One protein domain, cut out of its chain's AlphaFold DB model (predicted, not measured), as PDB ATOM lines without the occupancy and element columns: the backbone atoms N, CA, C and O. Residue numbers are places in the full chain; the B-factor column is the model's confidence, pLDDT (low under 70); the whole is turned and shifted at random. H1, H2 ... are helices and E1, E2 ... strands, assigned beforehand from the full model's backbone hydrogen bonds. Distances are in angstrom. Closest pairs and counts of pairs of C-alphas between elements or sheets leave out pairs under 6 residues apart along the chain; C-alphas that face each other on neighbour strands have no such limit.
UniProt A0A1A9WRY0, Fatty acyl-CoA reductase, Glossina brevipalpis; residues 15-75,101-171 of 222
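What this domain is: This is residues 15 to 75 and 101 to 171 of the 222 residues of the protein "Fatty acyl-CoA reductase" of Glossina brevipalpis (UniProt A0A1A9WRY0). What shape do these atoms make? A long helix, H3, lies over one face of a small parallel sheet and runs along its strands, while H2 only grazes the sheet. Residues 129 to 134, of which 129 to 132 belong to H3, and residues 160 to 171, of which 160 to 169 belong to H4, stick out at opposite ends. What is it built of? The printed part has 132 residues with four named helices and three named strands, in the order H1 E1 H2 E2 H3 E3 H4; the sheet runs E1 E2 E3, and the class is mostly helix. How tightly is it gathered? It is loose, with a radius of gyration of the C-alphas of 18.7 A and spans of 65 by 31 by 27 A.

How they stand to each other: How does the sheet form? H1, residues 15 to 18, is not on the sheet. E1, residues 24 to 27, is the parallel neighbour of E2, residues 62 to 67, at 22 degrees, with N 26 and O 63 at 3.2 A, within hydrogen-bond range. E2 is also the parallel neighbour of E3, residues 142 to 146, at 20 degrees, with N 64 and O 142 at 2.8 A. What lies between E1 and E2 along the chain? H2, residues 41 to 56, only grazes the sheet with its residues 46 to 54; its closest C-alpha pair with E2 is Glu 50 and Leu 64, 7.3 A. E1, H2 and E2 are a strand-helix-strand unit, two parallel neighbour strands with a helix between, and its crossover is right-handed. Where are the other helices? H3, residues 106 to 132, is on the sheet at a height of 7.8 A, over E2 and along the strands at 21 degrees on the local plane, giving two layers, a helix on one face of a sheet; the C-alphas of Gly 63 and Val 120 are the closest of E2 and H3, at 6.1 A. H4, residues 156 to 169, is not on the sheet and is apart from H3. In H2, H3 and H4 every O i to N i+4 pair is within hydrogen-bond range; H1 is too short for one.

Where its parts are: Where do the elements begin and end? H1 begins at C-alpha 15, (-13.065, 31.998, -17.862), and H4 ends at C-alpha 169, (31.554, 53.274, -42.096). How long are they? H3 measures 39.5 A, H2 22.4 A, H4 19.8 A and E2 16.4 A.

The domain as a whole: How far does it reach? The two C-alphas farthest apart, those of Gly 134 and Pro 171, are 66.1 A apart. Is it continuous? Residues 76 to 100 are not printed, and C-alphas 75 and 101 are 16.6 A apart; residues 28 to 40 make a long link. Where is confidence low? The mean pLDDT of the printed part is 80.6, and 31 residues are under 70, among them residues 27 to 37.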
ATOM      1  N   LEU A  15     -14.116  31.606 -16.924       66.94
ATOM      2  CA  LEU A  15     -13.065  31.998 -17.862       66.94
ATOM      3  C   LEU A  15     -13.423  31.681 -19.325       66.94
ATOM      4  O   LEU A  15     -13.147  32.480 -20.216       66.94
ATOM      5  N   GLN A  16     -14.030  30.520 -19.584       67.81
ATOM      6  CA  GLN A  16     -14.452  30.136 -20.931       67.81
ATOM      7  C   GLN A  16     -15.612  30.993 -21.439       67.81
ATOM      8  O   GLN A  16     -15.614  31.351 -22.613       67.81
ATOM      9  N   ASN A  17     -16.550  31.363 -20.563       72.88
ATOM     10  CA  ASN A  17     -17.635  32.288 -20.897       72.88
ATOM     11  C   ASN A  17     -17.113  33.701 -21.172       72.88
ATOM     12  O   ASN A  17     -17.519  34.321 -22.148       72.88
ATOM     13  N   PHE A  18     -16.178  34.196 -20.354       74.06
ATOM     14  CA  PHE A  18     -15.581  35.522 -20.533       74.06
ATOM     15  C   PHE A  18     -14.885  35.680 -21.893       74.06
ATOM     16  O   PHE A  18     -14.972  36.731 -22.527       74.06
ATOM     17  N   TYR A  19     -14.221  34.621 -22.360       64.88
ATOM     18  CA  TYR A  19     -13.493  34.610 -23.628       64.88
ATOM     19  C   TYR A  19     -14.281  34.013 -24.802       64.88
ATOM     20  O   TYR A  19     -13.728  33.832 -25.890       64.88
ATOM     21  N   TYR A  20     -15.568  33.717 -24.611       65.31
ATOM     22  CA  TYR A  20     -16.423  33.186 -25.666       65.31
ATOM     23  C   TYR A  20     -16.519  34.190 -26.827       65.31
ATOM     24  O   TYR A  20     -16.841  35.361 -26.634       65.31
ATOM     25  N   GLY A  21     -16.183  33.745 -28.042       63.44
ATOM     26  CA  GLY A  21     -16.159  34.594 -29.240       63.44
ATOM     27  C   GLY A  21     -14.958  35.549 -29.367       63.44
ATOM     28  O   GLY A  21     -14.890  36.292 -30.345       63.44
ATOM     29  N   GLN A  22     -13.995  35.537 -28.437       72.00
ATOM     30  CA  GLN A  22     -12.792  36.382 -28.498       72.00
ATOM     31  C   GLN A  22     -11.571  35.588 -28.960       72.00
ATOM     32  O   GLN A  22     -11.346  34.495 -28.470       72.00
ATOM     33  N   ASN A  23     -10.722  36.144 -29.831       55.41
ATOM     34  CA  ASN A  23      -9.436  35.527 -30.183       55.41
ATOM     35  C   ASN A  23      -8.323  36.093 -29.301       55.41
ATOM     36  O   ASN A  23      -8.099  37.303 -29.302       55.41
ATOM     37  N   ILE A  24      -7.594  35.234 -28.586       68.44
ATOM     38  CA  ILE A  24      -6.568  35.678 -27.634       68.44
ATOM     39  C   ILE A  24      -5.246  35.034 -27.998       68.44
ATOM     40  O   ILE A  24      -5.056  33.824 -27.873       68.44
ATOM     41  N   LEU A  25      -4.292  35.863 -28.402       54.81
ATOM     42  CA  LEU A  25      -2.919  35.421 -28.562       54.81
ATOM     43  C   LEU A  25      -2.103  35.827 -27.342       54.81
ATOM     44  O   LEU A  25      -2.006  37.008 -27.011       54.81
ATOM     45  N   ILE A  26      -1.457  34.848 -26.714       70.44
ATOM     46  CA  ILE A  26      -0.535  35.102 -25.612       70.44
ATOM     47  C   ILE A  26       0.882  35.137 -26.179       70.44
ATOM     48  O   ILE A  26       1.412  34.140 -26.682       70.44
ATOM     49  N   THR A  27       1.497  36.316 -26.112       55.84
ATOM     50  CA  THR A  27       2.862  36.553 -26.586       55.84
ATOM     51  C   THR A  27       3.873  36.467 -25.439       55.84
ATOM     52  O   THR A  27       3.588  36.742 -24.269       55.84
ATOM     53  N   GLY A  28       5.101  36.071 -25.775       53.56
ATOM     54  CA  GLY A  28       6.222  36.069 -24.836       53.56
ATOM     55  C   GLY A  28       6.447  34.742 -24.122       53.56
ATOM     56  O   GLY A  28       7.008  34.741 -23.031       53.56
ATOM     57  N   GLY A  29       6.036  33.627 -24.720       51.47
ATOM     58  CA  GLY A  29       6.456  32.314 -24.254       51.47
ATOM     59  C   GLY A  29       7.979  32.143 -24.347       51.47
ATOM     60  O   GLY A  29       8.613  32.619 -25.292       51.47
ATOM     61  N   THR A  30       8.586  31.468 -23.374       53.88
ATOM     62  CA  THR A  30       9.991  31.058 -23.437       53.88
ATOM     63  C   THR A  30      10.060  29.561 -23.694       53.88
ATOM     64  O   THR A  30       9.468  28.786 -22.950       53.88
ATOM     65  N   GLY A  31      10.817  29.134 -24.710       51.66
ATOM     66  CA  GLY A  31      10.927  27.738 -25.166       51.66
ATOM     67  C   GLY A  31      11.525  26.710 -24.191       51.66
ATOM     68  O   GLY A  31      12.089  25.720 -24.645       51.66
ATOM     69  N   PHE A  32      11.437  26.933 -22.880       52.72
ATOM     70  CA  PHE A  32      12.093  26.159 -21.823       52.72
ATOM     71  C   PHE A  32      11.195  25.144 -21.105       52.72
ATOM     72  O   PHE A  32      11.666  24.518 -20.159       52.72
ATOM     73  N   LEU A  33       9.945  24.935 -21.536       45.78
ATOM     74  CA  LEU A  33       9.104  23.883 -20.949       45.78
ATOM     75  C   LEU A  33       9.831  22.527 -20.984       45.78
ATOM     76  O   LEU A  33      10.137  22.016 -22.061       45.78
ATOM     77  N   GLY A  34      10.114  21.977 -19.797       43.44
ATOM     78  CA  GLY A  34      10.765  20.675 -19.607       43.44
ATOM     79  C   GLY A  34      12.262  20.697 -19.266       43.44
ATOM     80  O   GLY A  34      12.852  19.625 -19.165       43.44
ATOM     81  N   LYS A  35      12.898  21.864 -19.072       48.69
ATOM     82  CA  LYS A  35      14.260  21.932 -18.504       48.69
ATOM     83  C   LYS A  35      14.200  22.253 -17.011       48.69
ATOM     84  O   LYS A  35      13.573  23.227 -16.617       48.69
ATOM     85  N   SER A  36      14.882  21.447 -16.199       49.94
ATOM     86  CA  SER A  36      14.969  21.569 -14.735       49.94
ATOM     87  C   SER A  36      15.710  22.823 -14.244       49.94
ATOM     88  O   SER A  36      15.694  23.104 -13.050       49.94
ATOM     89  N   GLU A  37      16.314  23.606 -15.142       64.69
ATOM     90  CA  GLU A  37      17.030  24.838 -14.810       64.69
ATOM     91  C   GLU A  37      16.543  26.004 -15.680       64.69
ATOM     92  O   GLU A  37      16.799  26.068 -16.887       64.69
ATOM     93  N   TYR A  38      15.846  26.952 -15.051       77.44
ATOM     94  CA  TYR A  38      15.533  28.246 -15.645       77.44
ATOM     95  C   TYR A  38      16.691  29.207 -15.357       77.44
ATOM     96  O   TYR A  38      16.962  29.487 -14.189       77.44
ATOM     97  N   PRO A  39      17.385  29.741 -16.378       76.19
ATOM     98  CA  PRO A  39      18.596  30.541 -16.172       76.19
ATOM     99  C   PRO A  39      18.350  31.869 -15.442       76.19
ATOM    100  O   PRO A  39      19.295  32.492 -14.967       76.19
ATOM    101  N   ASN A  40      17.104  32.343 -15.394       81.88
ATOM    102  CA  ASN A  40      16.706  33.525 -14.637       81.88
ATOM    103  C   ASN A  40      15.198  33.515 -14.324       81.88
ATOM    104  O   ASN A  40      14.418  32.755 -14.907       81.88
ATOM    105  N   THR A  41      14.782  34.420 -13.437       85.62
ATOM    106  CA  THR A  41      13.379  34.601 -13.027       85.62
ATOM    107  C   THR A  41      12.453  34.925 -14.202       85.62
ATOM    108  O   THR A  41      11.326  34.438 -14.245       85.62
ATOM    109  N   TYR A  42      12.927  35.666 -15.208       82.69
ATOM    110  CA  TYR A  42      12.161  35.933 -16.429       82.69
ATOM    111  C   TYR A  42      11.800  34.633 -17.169       82.69
ATOM    112  O   TYR A  42      10.631  34.387 -17.449       82.69
ATOM    113  N   THR A  43      12.771  33.751 -17.420       82.31
ATOM    114  CA  THR A  43      12.515  32.462 -18.086       82.31
ATOM    115  C   THR A  43      11.633  31.529 -17.262       82.31
ATOM    116  O   THR A  43      10.816  30.816 -17.836       82.31
ATOM    117  N   PHE A  44      11.741  31.576 -15.930       84.25
ATOM    118  CA  PHE A  44      10.860  30.826 -15.036       84.25
ATOM    119  C   PHE A  44       9.408  31.306 -15.147       84.25
ATOM    120  O   PHE A  44       8.520  30.515 -15.455       84.25
ATOM    121  N   THR A  45       9.163  32.609 -14.968       87.12
ATOM    122  CA  THR A  45       7.801  33.173 -15.018       87.12
ATOM    123  C   THR A  45       7.124  32.923 -16.363       87.12
ATOM    124  O   THR A  45       5.942  32.585 -16.406       87.12
ATOM    125  N   LYS A  46       7.870  33.020 -17.470       86.31
ATOM    126  CA  LYS A  46       7.341  32.718 -18.800       86.31
ATOM    127  C   LYS A  46       7.029  31.238 -18.988       86.31
ATOM    128  O   LYS A  46       5.982  30.936 -19.543       86.31
ATOM    129  N   ALA A  47       7.866  30.322 -18.507       85.12
ATOM    130  CA  ALA A  47       7.561  28.894 -18.574       85.12
ATOM    131  C   ALA A  47       6.325  28.513 -17.743       85.12
ATOM    132  O   ALA A  47       5.489  27.757 -18.230       85.12
ATOM    133  N   VAL A  48       6.166  29.090 -16.546       88.00
ATOM    134  CA  VAL A  48       4.954  28.924 -15.721       88.00
ATOM    135  C   VAL A  48       3.720  29.446 -16.458       88.00
ATOM    136  O   VAL A  48       2.707  28.757 -16.523       88.00
ATOM    137  N   ALA A  49       3.804  30.628 -17.077       88.50
ATOM    138  CA  ALA A  49       2.701  31.169 -17.868       88.50
ATOM    139  C   ALA A  49       2.331  30.248 -19.042       88.50
ATOM    140  O   ALA A  49       1.150  30.019 -19.296       88.50
ATOM    141  N   GLU A  50       3.318  29.682 -19.742       87.31
ATOM    142  CA  GLU A  50       3.036  28.729 -20.815       87.31
ATOM    143  C   GLU A  50       2.341  27.458 -20.312       87.31
ATOM    144  O   GLU A  50       1.461  26.938 -20.999       87.31
ATOM    145  N   ASP A  51       2.726  26.956 -19.138       87.12
ATOM    146  CA  ASP A  51       2.119  25.773 -18.525       87.12
ATOM    147  C   ASP A  51       0.661  26.015 -18.115       87.12
ATOM    148  O   ASP A  51      -0.223  25.218 -18.442       87.12
ATOM    149  N   ILE A  52       0.379  27.176 -17.513       89.44
ATOM    150  CA  ILE A  52      -0.985  27.620 -17.190       89.44
ATOM    151  C   ILE A  52      -1.837  27.644 -18.462       89.44
ATOM    152  O   ILE A  52      -2.928  27.075 -18.496       89.44
ATOM    153  N   VAL A  53      -1.331  28.240 -19.543       88.81
ATOM    154  CA  VAL A  53      -2.066  28.317 -20.812       88.81
ATOM    155  C   VAL A  53      -2.286  26.935 -21.419       88.81
ATOM    156  O   VAL A  53      -3.375  26.649 -21.904       88.81
ATOM    157  N   LYS A  54      -1.301  26.037 -21.373       86.06
ATOM    158  CA  LYS A  54      -1.471  24.660 -21.862       86.06
ATOM    159  C   LYS A  54      -2.497  23.866 -21.057       86.06
ATOM    160  O   LYS A  54      -3.223  23.052 -21.632       86.06
ATOM    161  N   THR A  55      -2.551  24.093 -19.749       86.94
ATOM    162  CA  THR A  55      -3.433  23.371 -18.830       86.94
ATOM    163  C   THR A  55      -4.870  23.868 -18.933       86.94
ATOM    164  O   THR A  55      -5.781  23.063 -19.135       86.94
ATOM    165  N   PHE A  56      -5.066  25.186 -18.865       87.69
ATOM    166  CA  PHE A  56      -6.386  25.815 -18.768       87.69
ATOM    167  C   PHE A  56      -6.907  26.385 -20.093       87.69
ATOM    168  O   PHE A  56      -8.098  26.640 -20.220       87.69
ATOM    169  N   GLY A  57      -6.052  26.542 -21.106       85.06
ATOM    170  CA  GLY A  57      -6.418  27.060 -22.429       85.06
ATOM    171  C   GLY A  57      -7.041  26.033 -23.376       85.06
ATOM    172  O   GLY A  57      -7.234  26.325 -24.555       85.06
ATOM    173  N   LYS A  58      -7.325  24.812 -22.910       84.31
ATOM    174  CA  LYS A  58      -7.954  23.775 -23.740       84.31
ATOM    175  C   LYS A  58      -9.333  24.234 -24.198       84.31
ATOM    176  O   LYS A  58     -10.118  24.739 -23.398       84.31
ATOM    177  N   ASN A  59      -9.638  23.998 -25.473       81.62
ATOM    178  CA  ASN A  59     -10.897  24.403 -26.106       81.62
ATOM    179  C   ASN A  59     -11.161  25.919 -26.073       81.62
ATOM    180  O   ASN A  59     -12.311  26.335 -26.185       81.62
ATOM    181  N   LEU A  60     -10.115  26.734 -25.923       85.69
ATOM    182  CA  LEU A  60     -10.171  28.177 -26.130       85.69
ATOM    183  C   LEU A  60      -9.451  28.542 -27.437       85.69
ATOM    184  O   LEU A  60      -8.521  27.833 -27.833       85.69
ATOM    185  N   PRO A  61      -9.830  29.653 -28.093       87.69
ATOM    186  CA  PRO A  61      -9.133  30.213 -29.256       87.69
ATOM    187  C   PRO A  61      -7.807  30.870 -28.835       87.69
ATOM    188  O   PRO A  61      -7.584  32.069 -29.012       87.69
ATOM    189  N   VAL A  62      -6.927  30.067 -28.235       89.56
ATOM    190  CA  VAL A  62      -5.663  30.488 -27.641       89.56
ATOM    191  C   VAL A  62      -4.491  29.759 -28.285       89.56
ATOM    192  O   VAL A  62      -4.489  28.539 -28.467       89.56
ATOM    193  N   GLY A  63      -3.449  30.529 -28.591       90.12
ATOM    194  CA  GLY A  63      -2.148  30.032 -29.024       90.12
ATOM    195  C   GLY A  63      -1.011  30.733 -28.290       90.12
ATOM    196  O   GLY A  63      -1.164  31.843 -27.779       90.12
ATOM    197  N   LEU A  64       0.144  30.071 -28.248       91.56
ATOM    198  CA  LEU A  64       1.376  30.610 -27.683       91.56
ATOM    199  C   LEU A  64       2.341  30.981 -28.798       91.56
ATOM    200  O   LEU A  64       2.685  30.139 -29.627       91.56
ATOM    201  N   PHE A  65       2.844  32.210 -28.778       92.38
ATOM    202  CA  PHE A  65       3.865  32.662 -29.718       92.38
ATOM    203  C   PHE A  65       5.210  32.889 -29.009       92.38
ATOM    204  O   PHE A  65       5.300  33.646 -28.036       92.38
ATOM    205  N   ARG A  66       6.260  32.226 -29.507       90.00
ATOM    206  CA  ARG A  66       7.637  32.249 -28.990       90.00
ATOM    207  C   ARG A  66       8.563  32.944 -29.992       90.00
ATOM    208  O   ARG A  66       9.027  32.294 -30.932       90.00
ATOM    209  N   PRO A  67       8.839  34.244 -29.817       87.62
ATOM    210  CA  PRO A  67       9.774  34.952 -30.675       87.62
ATOM    211  C   PRO A  67      11.231  34.608 -30.338       87.62
ATOM    212  O   PRO A  67      11.579  34.331 -29.187       87.62
ATOM    213  N   GLY A  68      12.095  34.693 -31.347       83.81
ATOM    214  CA  GLY A  68      13.535  34.842 -31.183       83.81
ATOM    215  C   GLY A  68      13.893  36.207 -30.589       83.81
ATOM    216  O   GLY A  68      13.031  36.987 -30.182       83.81
ATOM    217  N   ILE A  69      15.185  36.520 -30.542       79.62
ATOM    218  CA  ILE A  69      15.650  37.812 -30.035       79.62
ATOM    219  C   ILE A  69      15.315  38.879 -31.081       79.62
ATOM    220  O   ILE A  69      15.978  38.985 -32.111       79.62
ATOM    221  N   GLY A  70      14.256  39.642 -30.830       72.25
ATOM    222  CA  GLY A  70      13.866  40.765 -31.675       72.25
ATOM    223  C   GLY A  70      14.818  41.944 -31.513       72.25
ATOM    224  O   GLY A  70      15.303  42.213 -30.410       72.25
ATOM    225  N   TRP A  71      15.066  42.669 -32.602       67.38
ATOM    226  CA  TRP A  71      15.612  44.017 -32.485       67.38
ATOM    227  C   TRP A  71      14.506  44.939 -31.958       67.38
ATOM    228  O   TRP A  71      13.458  45.073 -32.583       67.38
ATOM    229  N   ILE A  72      14.719  45.499 -30.771       67.75
ATOM    230  CA  ILE A  72      13.742  46.307 -30.034       67.75
ATOM    231  C   ILE A  72      14.186  47.767 -29.952       67.75
ATOM    232  O   ILE A  72      15.375  48.079 -30.053       67.75
ATOM    233  N   ASP A  73      13.215  48.642 -29.723       66.00
ATOM    234  CA  ASP A  73      13.310  50.102 -29.599       66.00
ATOM    235  C   ASP A  73      13.961  50.594 -28.290       66.00
ATOM    236  O   ASP A  73      13.926  51.780 -27.970       66.00
ATOM    237  N   ASN A  74      14.593  49.700 -27.528       75.62
ATOM    238  CA  ASN A  74      15.262  50.024 -26.273       75.62
ATOM    239  C   ASN A  74      16.698  49.480 -26.237       75.62
ATOM    240  O   ASN A  74      17.123  48.706 -27.092       75.62
ATOM    241  N   PHE A  75      17.465  49.880 -25.220       78.88
ATOM    242  CA  PHE A  75      18.867  49.482 -25.055       78.88
ATOM    243  C   PHE A  75      19.060  48.096 -24.412       78.88
ATOM    244  O   PHE A  75      20.157  47.793 -23.940       78.88
ATOM    245  N   ALA A 101      22.927  33.722 -32.740       87.06
ATOM    246  CA  ALA A 101      22.320  34.909 -32.151       87.06
ATOM    247  C   ALA A 101      20.793  34.781 -32.027       87.06
ATOM    248  O   ALA A 101      20.201  35.468 -31.203       87.06
ATOM    249  N   ASN A 102      20.157  33.906 -32.826       85.62
ATOM    250  CA  ASN A 102      18.696  33.755 -32.926       85.62
ATOM    251  C   ASN A 102      17.971  35.104 -33.070       85.62
ATOM    252  O   ASN A 102      16.918  35.321 -32.469       85.62
ATOM    253  N   MET A 103      18.570  36.016 -33.840       85.81
ATOM    254  CA  MET A 103      18.058  37.365 -34.031       85.81
ATOM    255  C   MET A 103      17.030  37.384 -35.153       85.81
ATOM    256  O   MET A 103      17.294  36.848 -36.230       85.81
ATOM    257  N   VAL A 104      15.879  37.998 -34.904       86.56
ATOM    258  CA  VAL A 104      14.783  38.077 -35.874       86.56
ATOM    259  C   VAL A 104      14.331  39.528 -36.077       86.56
ATOM    260  O   VAL A 104      14.310  40.296 -35.111       86.56
ATOM    261  N   PRO A 105      13.969  39.931 -37.307       87.19
ATOM    262  CA  PRO A 105      13.379  41.243 -37.560       87.19
ATOM    263  C   PRO A 105      12.024  41.393 -36.851       87.19
ATOM    264  O   PRO A 105      11.217  40.458 -36.824       87.19
ATOM    265  N   VAL A 106      11.783  42.555 -36.236       86.94
ATOM    266  CA  VAL A 106      10.571  42.805 -35.437       86.94
ATOM    267  C   VAL A 106       9.311  42.892 -36.300       86.94
ATOM    268  O   VAL A 106       8.270  42.367 -35.922       86.94
ATOM    269  N   ASP A 107       9.418  43.462 -37.492       89.50
ATOM    270  CA  ASP A 107       8.378  43.507 -38.520       89.50
ATOM    271  C   ASP A 107       7.938  42.099 -38.948       89.50
ATOM    272  O   ASP A 107       6.747  41.783 -38.957       89.50
ATOM    273  N   MET A 108       8.891  41.198 -39.198       91.00
ATOM    274  CA  MET A 108       8.576  39.799 -39.503       91.00
ATOM    275  C   MET A 108       7.970  39.063 -38.301       91.00
ATOM    276  O   MET A 108       7.116  38.190 -38.479       91.00
ATOM    277  N   CYS A 109       8.384  39.414 -37.082       89.88
ATOM    278  CA  CYS A 109       7.793  38.890 -35.852       89.88
ATOM    279  C   CYS A 109       6.314  39.292 -35.736       89.88
ATOM    280  O   CYS A 109       5.469  38.430 -35.496       89.88
ATOM    281  N   VAL A 110       5.986  40.563 -35.997       91.44
ATOM    282  CA  VAL A 110       4.605  41.078 -36.024       91.44
ATOM    283  C   VAL A 110       3.771  40.363 -37.088       91.44
ATOM    284  O   VAL A 110       2.692  39.859 -36.778       91.44
ATOM    285  N   ASN A 111       4.289  40.222 -38.311       93.88
ATOM    286  CA  ASN A 111       3.593  39.496 -39.380       93.88
ATOM    287  C   ASN A 111       3.317  38.034 -38.992       93.88
ATOM    288  O   ASN A 111       2.223  37.516 -39.215       93.88
ATOM    289  N   SER A 112       4.292  37.380 -38.361       93.06
ATOM    290  CA  SER A 112       4.163  35.994 -37.900       93.06
ATOM    291  C   SER A 112       3.153  35.853 -36.758       93.06
ATOM    292  O   SER A 112       2.431  34.861 -36.705       93.06
ATOM    293  N   ILE A 113       3.073  36.845 -35.869       93.81
ATOM    294  CA  ILE A 113       2.072  36.925 -34.797       93.81
ATOM    295  C   ILE A 113       0.660  37.026 -35.381       93.81
ATOM    296  O   ILE A 113      -0.219  36.268 -34.977       93.81
ATOM    297  N   ILE A 114       0.447  37.907 -36.360       94.94
ATOM    298  CA  ILE A 114      -0.855  38.074 -37.021       94.94
ATOM    299  C   ILE A 114      -1.270  36.771 -37.717       94.94
ATOM    300  O   ILE A 114      -2.399  36.306 -37.546       94.94
ATOM    301  N   ALA A 115      -0.343  36.140 -38.444       95.56
ATOM    302  CA  ALA A 115      -0.586  34.857 -39.098       95.56
ATOM    303  C   ALA A 115      -0.910  33.739 -38.091       95.56
ATOM    304  O   ALA A 115      -1.819  32.941 -38.325       95.56
ATOM    305  N   ALA A 116      -0.210  33.699 -36.952       94.50
ATOM    306  CA  ALA A 116      -0.488  32.751 -35.878       94.50
ATOM    307  C   ALA A 116      -1.888  32.966 -35.280       94.50
ATOM    308  O   ALA A 116      -2.620  31.995 -35.109       94.50
ATOM    309  N   SER A 117      -2.296  34.215 -35.025       92.56
ATOM    310  CA  SER A 117      -3.646  34.527 -34.536       92.56
ATOM    311  C   SER A 117      -4.737  34.066 -35.502       92.56
ATOM    312  O   SER A 117      -5.719  33.461 -35.074       92.56
ATOM    313  N   TRP A 118      -4.565  34.304 -36.807       94.12
ATOM    314  CA  TRP A 118      -5.510  33.830 -37.822       94.12
ATOM    315  C   TRP A 118      -5.609  32.296 -37.849       94.12
ATOM    316  O   TRP A 118      -6.709  31.745 -37.891       94.12
ATOM    317  N   ASP A 119      -4.474  31.597 -37.774       93.19
ATOM    318  CA  ASP A 119      -4.431  30.132 -37.761       93.19
ATOM    319  C   ASP A 119      -5.086  29.537 -36.498       93.19
ATOM    320  O   ASP A 119      -5.780  28.520 -36.583       93.19
ATOM    321  N   VAL A 120      -4.920  30.186 -35.338       91.94
ATOM    322  CA  VAL A 120      -5.605  29.824 -34.084       91.94
ATOM    323  C   VAL A 120      -7.120  29.962 -34.238       91.94
ATOM    324  O   VAL A 120      -7.840  28.996 -33.982       91.94
ATOM    325  N   ALA A 121      -7.594  31.118 -34.713       90.75
ATOM    326  CA  ALA A 121      -9.021  31.391 -34.897       90.75
ATOM    327  C   ALA A 121      -9.672  30.406 -35.879       90.75
ATOM    328  O   ALA A 121     -10.718  29.822 -35.599       90.75
ATOM    329  N   LYS A 122      -9.015  30.151 -37.019       89.88
ATOM    330  CA  LYS A 122      -9.512  29.215 -38.034       89.88
ATOM    331  C   LYS A 122      -9.689  27.806 -37.468       89.88
ATOM    332  O   LYS A 122     -10.730  27.189 -37.680       89.88
ATOM    333  N   LYS A 123      -8.694  27.304 -36.732       86.06
ATOM    334  CA  LYS A 123      -8.739  25.964 -36.121       86.06
ATOM    335  C   LYS A 123      -9.771  25.861 -35.005       86.06
ATOM    336  O   LYS A 123     -10.409  24.819 -34.869       86.06
ATOM    337  N   TYR A 124      -9.936  26.926 -34.229       85.88
ATOM    338  CA  TYR A 124     -10.967  26.992 -33.203       85.88
ATOM    339  C   TYR A 124     -12.370  26.885 -33.810       85.88
ATOM    340  O   TYR A 124     -13.137  26.014 -33.406       85.88
ATOM    341  N   ASN A 125     -12.666  27.670 -34.852       84.62
ATOM    342  CA  ASN A 125     -13.955  27.609 -35.547       84.62
ATOM    343  C   ASN A 125     -14.227  26.215 -36.127       84.62
ATOM    344  O   ASN A 125     -15.322  25.689 -35.962       84.62
ATOM    345  N   SER A 126     -13.219  25.568 -36.727       80.69
ATOM    346  CA  SER A 126     -13.356  24.179 -37.188       80.69
ATOM    347  C   SER A 126     -13.658  23.198 -36.048       80.69
ATOM    348  O   SER A 126     -14.383  22.232 -36.250       80.69
ATOM    349  N   THR A 127     -13.127  23.437 -34.847       75.44
ATOM    350  CA  THR A 127     -13.368  22.583 -33.672       75.44
ATOM    351  C   THR A 127     -14.782  22.763 -33.116       75.44
ATOM    352  O   THR A 127     -15.383  21.781 -32.683       75.44
ATOM    353  N   ILE A 128     -15.336  23.981 -33.156       74.25
ATOM    354  CA  ILE A 128     -16.743  24.226 -32.797       74.25
ATOM    355  C   ILE A 128     -17.663  23.387 -33.690       74.25
ATOM    356  O   ILE A 128     -18.484  22.640 -33.168       74.25
ATOM    357  N   THR A 129     -17.455  23.419 -35.010       69.12
ATOM    358  CA  THR A 129     -18.266  22.644 -35.965       69.12
ATOM    359  C   THR A 129     -18.205  21.135 -35.701       69.12
ATOM    360  O   THR A 129     -19.208  20.438 -35.809       69.12
ATOM    361  N   LEU A 130     -17.041  20.600 -35.319       69.56
ATOM    362  CA  LEU A 130     -16.907  19.172 -35.008       69.56
ATOM    363  C   LEU A 130     -17.593  18.795 -33.681       69.56
ATOM    364  O   LEU A 130     -18.183  17.719 -33.586       69.56
ATOM    365  N   LYS A 131     -17.583  19.691 -32.683       67.38
ATOM    366  CA  LYS A 131     -18.353  19.505 -31.441       67.38
ATOM    367  C   LYS A 131     -19.860  19.489 -31.689       67.38
ATOM    368  O   LYS A 131     -20.546  18.678 -31.075       67.38
ATOM    369  N   GLU A 132     -20.366  20.344 -32.578       68.38
ATOM    370  CA  GLU A 132     -21.780  20.339 -32.992       68.38
ATOM    371  C   GLU A 132     -22.174  19.009 -33.650       68.38
ATOM    372  O   GLU A 132     -23.269  18.505 -33.421       68.38
ATOM    373  N   ASN A 133     -21.242  18.381 -34.374       72.25
ATOM    374  CA  ASN A 133     -21.424  17.057 -34.975       72.25
ATOM    375  C   ASN A 133     -21.267  15.888 -33.977       72.25
ATOM    376  O   ASN A 133     -21.290  14.726 -34.383       72.25
ATOM    377  N   GLY A 134     -21.102  16.166 -32.679       68.06
ATOM    378  CA  GLY A 134     -20.979  15.152 -31.627       68.06
ATOM    379  C   GLY A 134     -19.578  14.552 -31.459       68.06
ATOM    380  O   GLY A 134     -19.401  13.639 -30.649       68.06
ATOM    381  N   GLU A 135     -18.560  15.054 -32.168       68.75
ATOM    382  CA  GLU A 135     -17.183  14.586 -32.002       68.75
ATOM    383  C   GLU A 135     -16.504  15.251 -30.796       68.75
ATOM    384  O   GLU A 135     -16.411  16.476 -30.666       68.75
ATOM    385  N   LYS A 136     -15.968  14.427 -29.889       58.09
ATOM    386  CA  LYS A 136     -15.270  14.894 -28.688       58.09
ATOM    387  C   LYS A 136     -13.830  15.292 -29.033       58.09
ATOM    388  O   LYS A 136     -12.902  14.504 -28.871       58.09
ATOM    389  N   LEU A 137     -13.629  16.523 -29.502       63.84
ATOM    390  CA  LEU A 137     -12.291  17.067 -29.761       63.84
ATOM    391  C   LEU A 137     -11.794  17.947 -28.616       63.84
ATOM    392  O   LEU A 137     -12.381  18.976 -28.279       63.84
ATOM    393  N   THR A 138     -10.659  17.547 -28.048       66.31
ATOM    394  CA  THR A 138      -9.867  18.336 -27.103       66.31
ATOM    395  C   THR A 138      -8.748  19.040 -27.862       66.31
ATOM    396  O   THR A 138      -7.713  18.442 -28.163       66.31
ATOM    397  N   GLN A 139      -8.927  20.326 -28.171       73.88
ATOM    398  CA  GLN A 139      -7.872  21.110 -28.813       73.88
ATOM    399  C   GLN A 139      -6.927  21.676 -27.749       73.88
ATOM    400  O   GLN A 139      -7.338  22.424 -26.858       73.88
ATOM    401  N   THR A 140      -5.646  21.327 -27.844       81.38
ATOM    402  CA  THR A 140      -4.590  21.929 -27.025       81.38
ATOM    403  C   THR A 140      -4.046  23.194 -27.700       81.38
ATOM    404  O   THR A 140      -3.874  23.207 -28.926       81.38
ATOM    405  N   PRO A 141      -3.744  24.260 -26.931       87.31
ATOM    406  CA  PRO A 141      -3.120  25.464 -27.474       87.31
ATOM    407  C   PRO A 141      -1.826  25.156 -28.229       87.31
ATOM    408  O   PRO A 141      -0.903  24.530 -27.694       87.31
ATOM    409  N   LYS A 142      -1.738  25.611 -29.484       89.69
ATOM    410  CA  LYS A 142      -0.535  25.432 -30.309       89.69
ATOM    411  C   LYS A 142       0.558  26.414 -29.912       89.69
ATOM    412  O   LYS A 142       0.289  27.538 -29.501       89.69
ATOM    413  N   VAL A 143       1.802  25.977 -30.090       90.38
ATOM    414  CA  VAL A 143       2.997  26.794 -29.872       90.38
ATOM    415  C   VAL A 143       3.638  27.117 -31.219       90.38
ATOM    416  O   VAL A 143       4.075  26.213 -31.930       90.38
ATOM    417  N   TYR A 144       3.742  28.401 -31.540       92.19
ATOM    418  CA  TYR A 144       4.385  28.927 -32.740       92.19
ATOM    419  C   TYR A 144       5.768  29.458 -32.363       92.19
ATOM    420  O   TYR A 144       5.877  30.410 -31.595       92.19
ATOM    421  N   ASN A 145       6.834  28.836 -32.873       90.56
ATOM    422  CA  ASN A 145       8.206  29.306 -32.662       90.56
ATOM    423  C   ASN A 145       8.645  30.147 -33.860       90.56
ATOM    424  O   ASN A 145       8.709  29.634 -34.976       90.56
ATOM    425  N   PHE A 146       8.993  31.406 -33.621       89.56
ATOM    426  CA  PHE A 146       9.538  32.299 -34.635       89.56
ATOM    427  C   PHE A 146      11.021  32.542 -34.369       89.56
ATOM    428  O   PHE A 146      11.407  33.484 -33.685       89.56
ATOM    429  N   CYS A 147      11.853  31.648 -34.896       86.62
ATOM    430  CA  CYS A 147      13.302  31.649 -34.712       86.62
ATOM    431  C   CYS A 147      14.014  31.626 -36.069       86.62
ATOM    432  O   CYS A 147      13.418  31.301 -37.094       86.62
ATOM    433  N   THR A 148      15.315  31.914 -36.075       84.06
ATOM    434  CA  THR A 148      16.148  31.810 -37.282       84.06
ATOM    435  C   THR A 148      16.142  30.384 -37.846       84.06
ATOM    436  O   THR A 148      16.405  29.430 -37.104       84.06
ATOM    437  N   SER A 149      15.873  30.240 -39.151       82.81
ATOM    438  CA  SER A 149      15.904  28.956 -39.871       82.81
ATOM    439  C   SER A 149      17.338  28.458 -40.082       82.81
ATOM    440  O   SER A 149      18.291  29.107 -39.661       82.81
ATOM    441  N   LYS A 150      17.526  27.291 -40.721       81.81
ATOM    442  CA  LYS A 150      18.870  26.815 -41.092       81.81
ATOM    443  C   LYS A 150      19.509  27.652 -42.199       81.81
ATOM    444  O   LYS A 150      20.725  27.815 -42.142       81.81
ATOM    445  N   GLU A 151      18.721  28.182 -43.132       84.62
ATOM    446  CA  GLU A 151      19.232  28.991 -44.246       84.62
ATOM    447  C   GLU A 151      19.557  30.435 -43.841       84.62
ATOM    448  O   GLU A 151      20.419  31.052 -44.455       84.62
ATOM    449  N   ASN A 152      18.913  30.977 -42.800       83.00
ATOM    450  CA  ASN A 152      19.097  32.370 -42.376       83.00
ATOM    451  C   ASN A 152      19.620  32.473 -40.935       83.00
ATOM    452  O   ASN A 152      18.973  33.024 -40.040       83.00
ATOM    453  N   LYS A 153      20.797  31.886 -40.695       87.50
ATOM    454  CA  LYS A 153      21.475  31.918 -39.392       87.50
ATOM    455  C   LYS A 153      22.479  33.055 -39.326       87.50
ATOM    456  O   LYS A 153      23.274  33.249 -40.238       87.50
ATOM    457  N   ILE A 154      22.501  33.736 -38.187       90.81
ATOM    458  CA  ILE A 154      23.537  34.708 -37.834       90.81
ATOM    459  C   ILE A 154      24.179  34.242 -36.533       90.81
ATOM    460  O   ILE A 154      23.484  34.009 -35.537       90.81
ATOM    461  N   THR A 155      25.502  34.088 -36.528       93.31
ATOM    462  CA  THR A 155      26.260  33.868 -35.293       93.31
ATOM    463  C   THR A 155      26.574  35.196 -34.607       93.31
ATOM    464  O   THR A 155      26.563  36.262 -35.225       93.31
ATOM    465  N   TRP A 156      26.906  35.159 -33.317       92.62
ATOM    466  CA  TRP A 156      27.380  36.354 -32.613       92.62
ATOM    467  C   TRP A 156      28.673  36.925 -33.214       92.62
ATOM    468  O   TRP A 156      28.909  38.131 -33.120       92.62
ATOM    469  N   GLY A 157      29.507  36.087 -33.833       93.88
ATOM    470  CA  GLY A 157      30.681  36.497 -34.600       93.88
ATOM    471  C   GLY A 157      30.298  37.266 -35.860       93.88
ATOM    472  O   GLY A 157      30.786  38.376 -36.058       93.88
ATOM    473  N   ASP A 158      29.359  36.745 -36.655       93.25
ATOM    474  CA  ASP A 158      28.849  37.434 -37.852       93.25
ATOM    475  C   ASP A 158      28.223  38.781 -37.496       93.25
ATOM    476  O   ASP A 158      28.483  39.790 -38.150       93.25
ATOM    477  N   PHE A 159      27.426  38.802 -36.425       91.56
ATOM    478  CA  PHE A 159      26.819  40.017 -35.892       91.56
ATOM    479  C   PHE A 159      27.879  41.054 -35.509       91.56
ATOM    480  O   PHE A 159      27.771  42.218 -35.893       91.56
ATOM    481  N   THR A 160      28.933  40.630 -34.811       92.50
ATOM    482  CA  THR A 160      30.056  41.493 -34.412       92.50
ATOM    483  C   THR A 160      30.791  42.040 -35.627       92.50
ATOM    484  O   THR A 160      31.011  43.243 -35.717       92.50
ATOM    485  N   ASN A 161      31.115  41.187 -36.598       93.62
ATOM    486  CA  ASN A 161      31.837  41.587 -37.803       93.62
ATOM    487  C   ASN A 161      31.031  42.586 -38.640       93.62
ATOM    488  O   ASN A 161      31.569  43.607 -39.068       93.62
ATOM    489  N   LYS A 162      29.730  42.329 -38.836       92.00
ATOM    490  CA  LYS A 162      28.827  43.249 -39.542       92.00
ATOM    491  C   LYS A 162      28.692  44.574 -38.792       92.00
ATOM    492  O   LYS A 162      28.854  45.624 -39.403       92.00
ATOM    493  N   THR A 163      28.468  44.526 -37.478       89.69
ATOM    494  CA  THR A 163      28.351  45.727 -36.635       89.69
ATOM    495  C   THR A 163      29.620  46.569 -36.695       89.69
ATOM    496  O   THR A 163      29.531  47.770 -36.915       89.69
ATOM    497  N   THR A 164      30.801  45.964 -36.564       91.50
ATOM    498  CA  THR A 164      32.074  46.691 -36.643       91.50
ATOM    499  C   THR A 164      32.289  47.283 -38.033       91.50
ATOM    500  O   THR A 164      32.636  48.455 -38.142       91.50
ATOM    501  N   LYS A 165      32.025  46.522 -39.105       92.94
ATOM    502  CA  LYS A 165      32.156  47.012 -40.488       92.94
ATOM    503  C   LYS A 165      31.283  48.244 -40.739       92.94
ATOM    504  O   LYS A 165      31.784  49.257 -41.218       92.94
ATOM    505  N   TYR A 166      29.991  48.165 -40.423       92.19
ATOM    506  CA  TYR A 166      29.062  49.272 -40.670       92.19
ATOM    507  C   TYR A 166      29.222  50.411 -39.662       92.19
ATOM    508  O   TYR A 166      29.086  51.567 -40.041       92.19
ATOM    509  N   GLY A 167      29.579  50.115 -38.413       90.94
ATOM    510  CA  GLY A 167      29.848  51.128 -37.393       90.94
ATOM    511  C   GLY A 167      31.104  51.955 -37.676       90.94
ATOM    512  O   GLY A 167      31.146  53.124 -37.315       90.94
ATOM    513  N   LEU A 168      32.111  51.385 -38.350       91.56
ATOM    514  CA  LEU A 168      33.273  52.142 -38.832       91.56
ATOM    515  C   LEU A 168      32.950  52.984 -40.076       91.56
ATOM    516  O   LEU A 168      33.533  54.047 -40.250       91.56
ATOM    517  N   MET A 169      32.024  52.523 -40.924       94.25
ATOM    518  CA  MET A 169      31.554  53.274 -42.096       94.25
ATOM    519  C   MET A 169      30.655  54.456 -41.701       94.25
ATOM    520  O   MET A 169      30.736  55.518 -42.311       94.25
ATOM    521  N   TYR A 170      29.831  54.277 -40.666       90.88
ATOM    522  CA  TYR A 170      28.885  55.270 -40.156       90.88
ATOM    523  C   TYR A 170      29.087  55.485 -38.645       90.88
ATOM    524  O   TYR A 170      28.287  55.007 -37.833       90.88
ATOM    525  N   PRO A 171      30.174  56.163 -38.237       89.81
ATOM    526  CA  PRO A 171      30.497  56.344 -36.828       89.81
ATOM    527  C   PRO A 171      29.491  57.263 -36.128       89.81
ATOM    528  O   PRO A 171      28.971  58.220 -36.701       89.81
TER     529      PRO A 171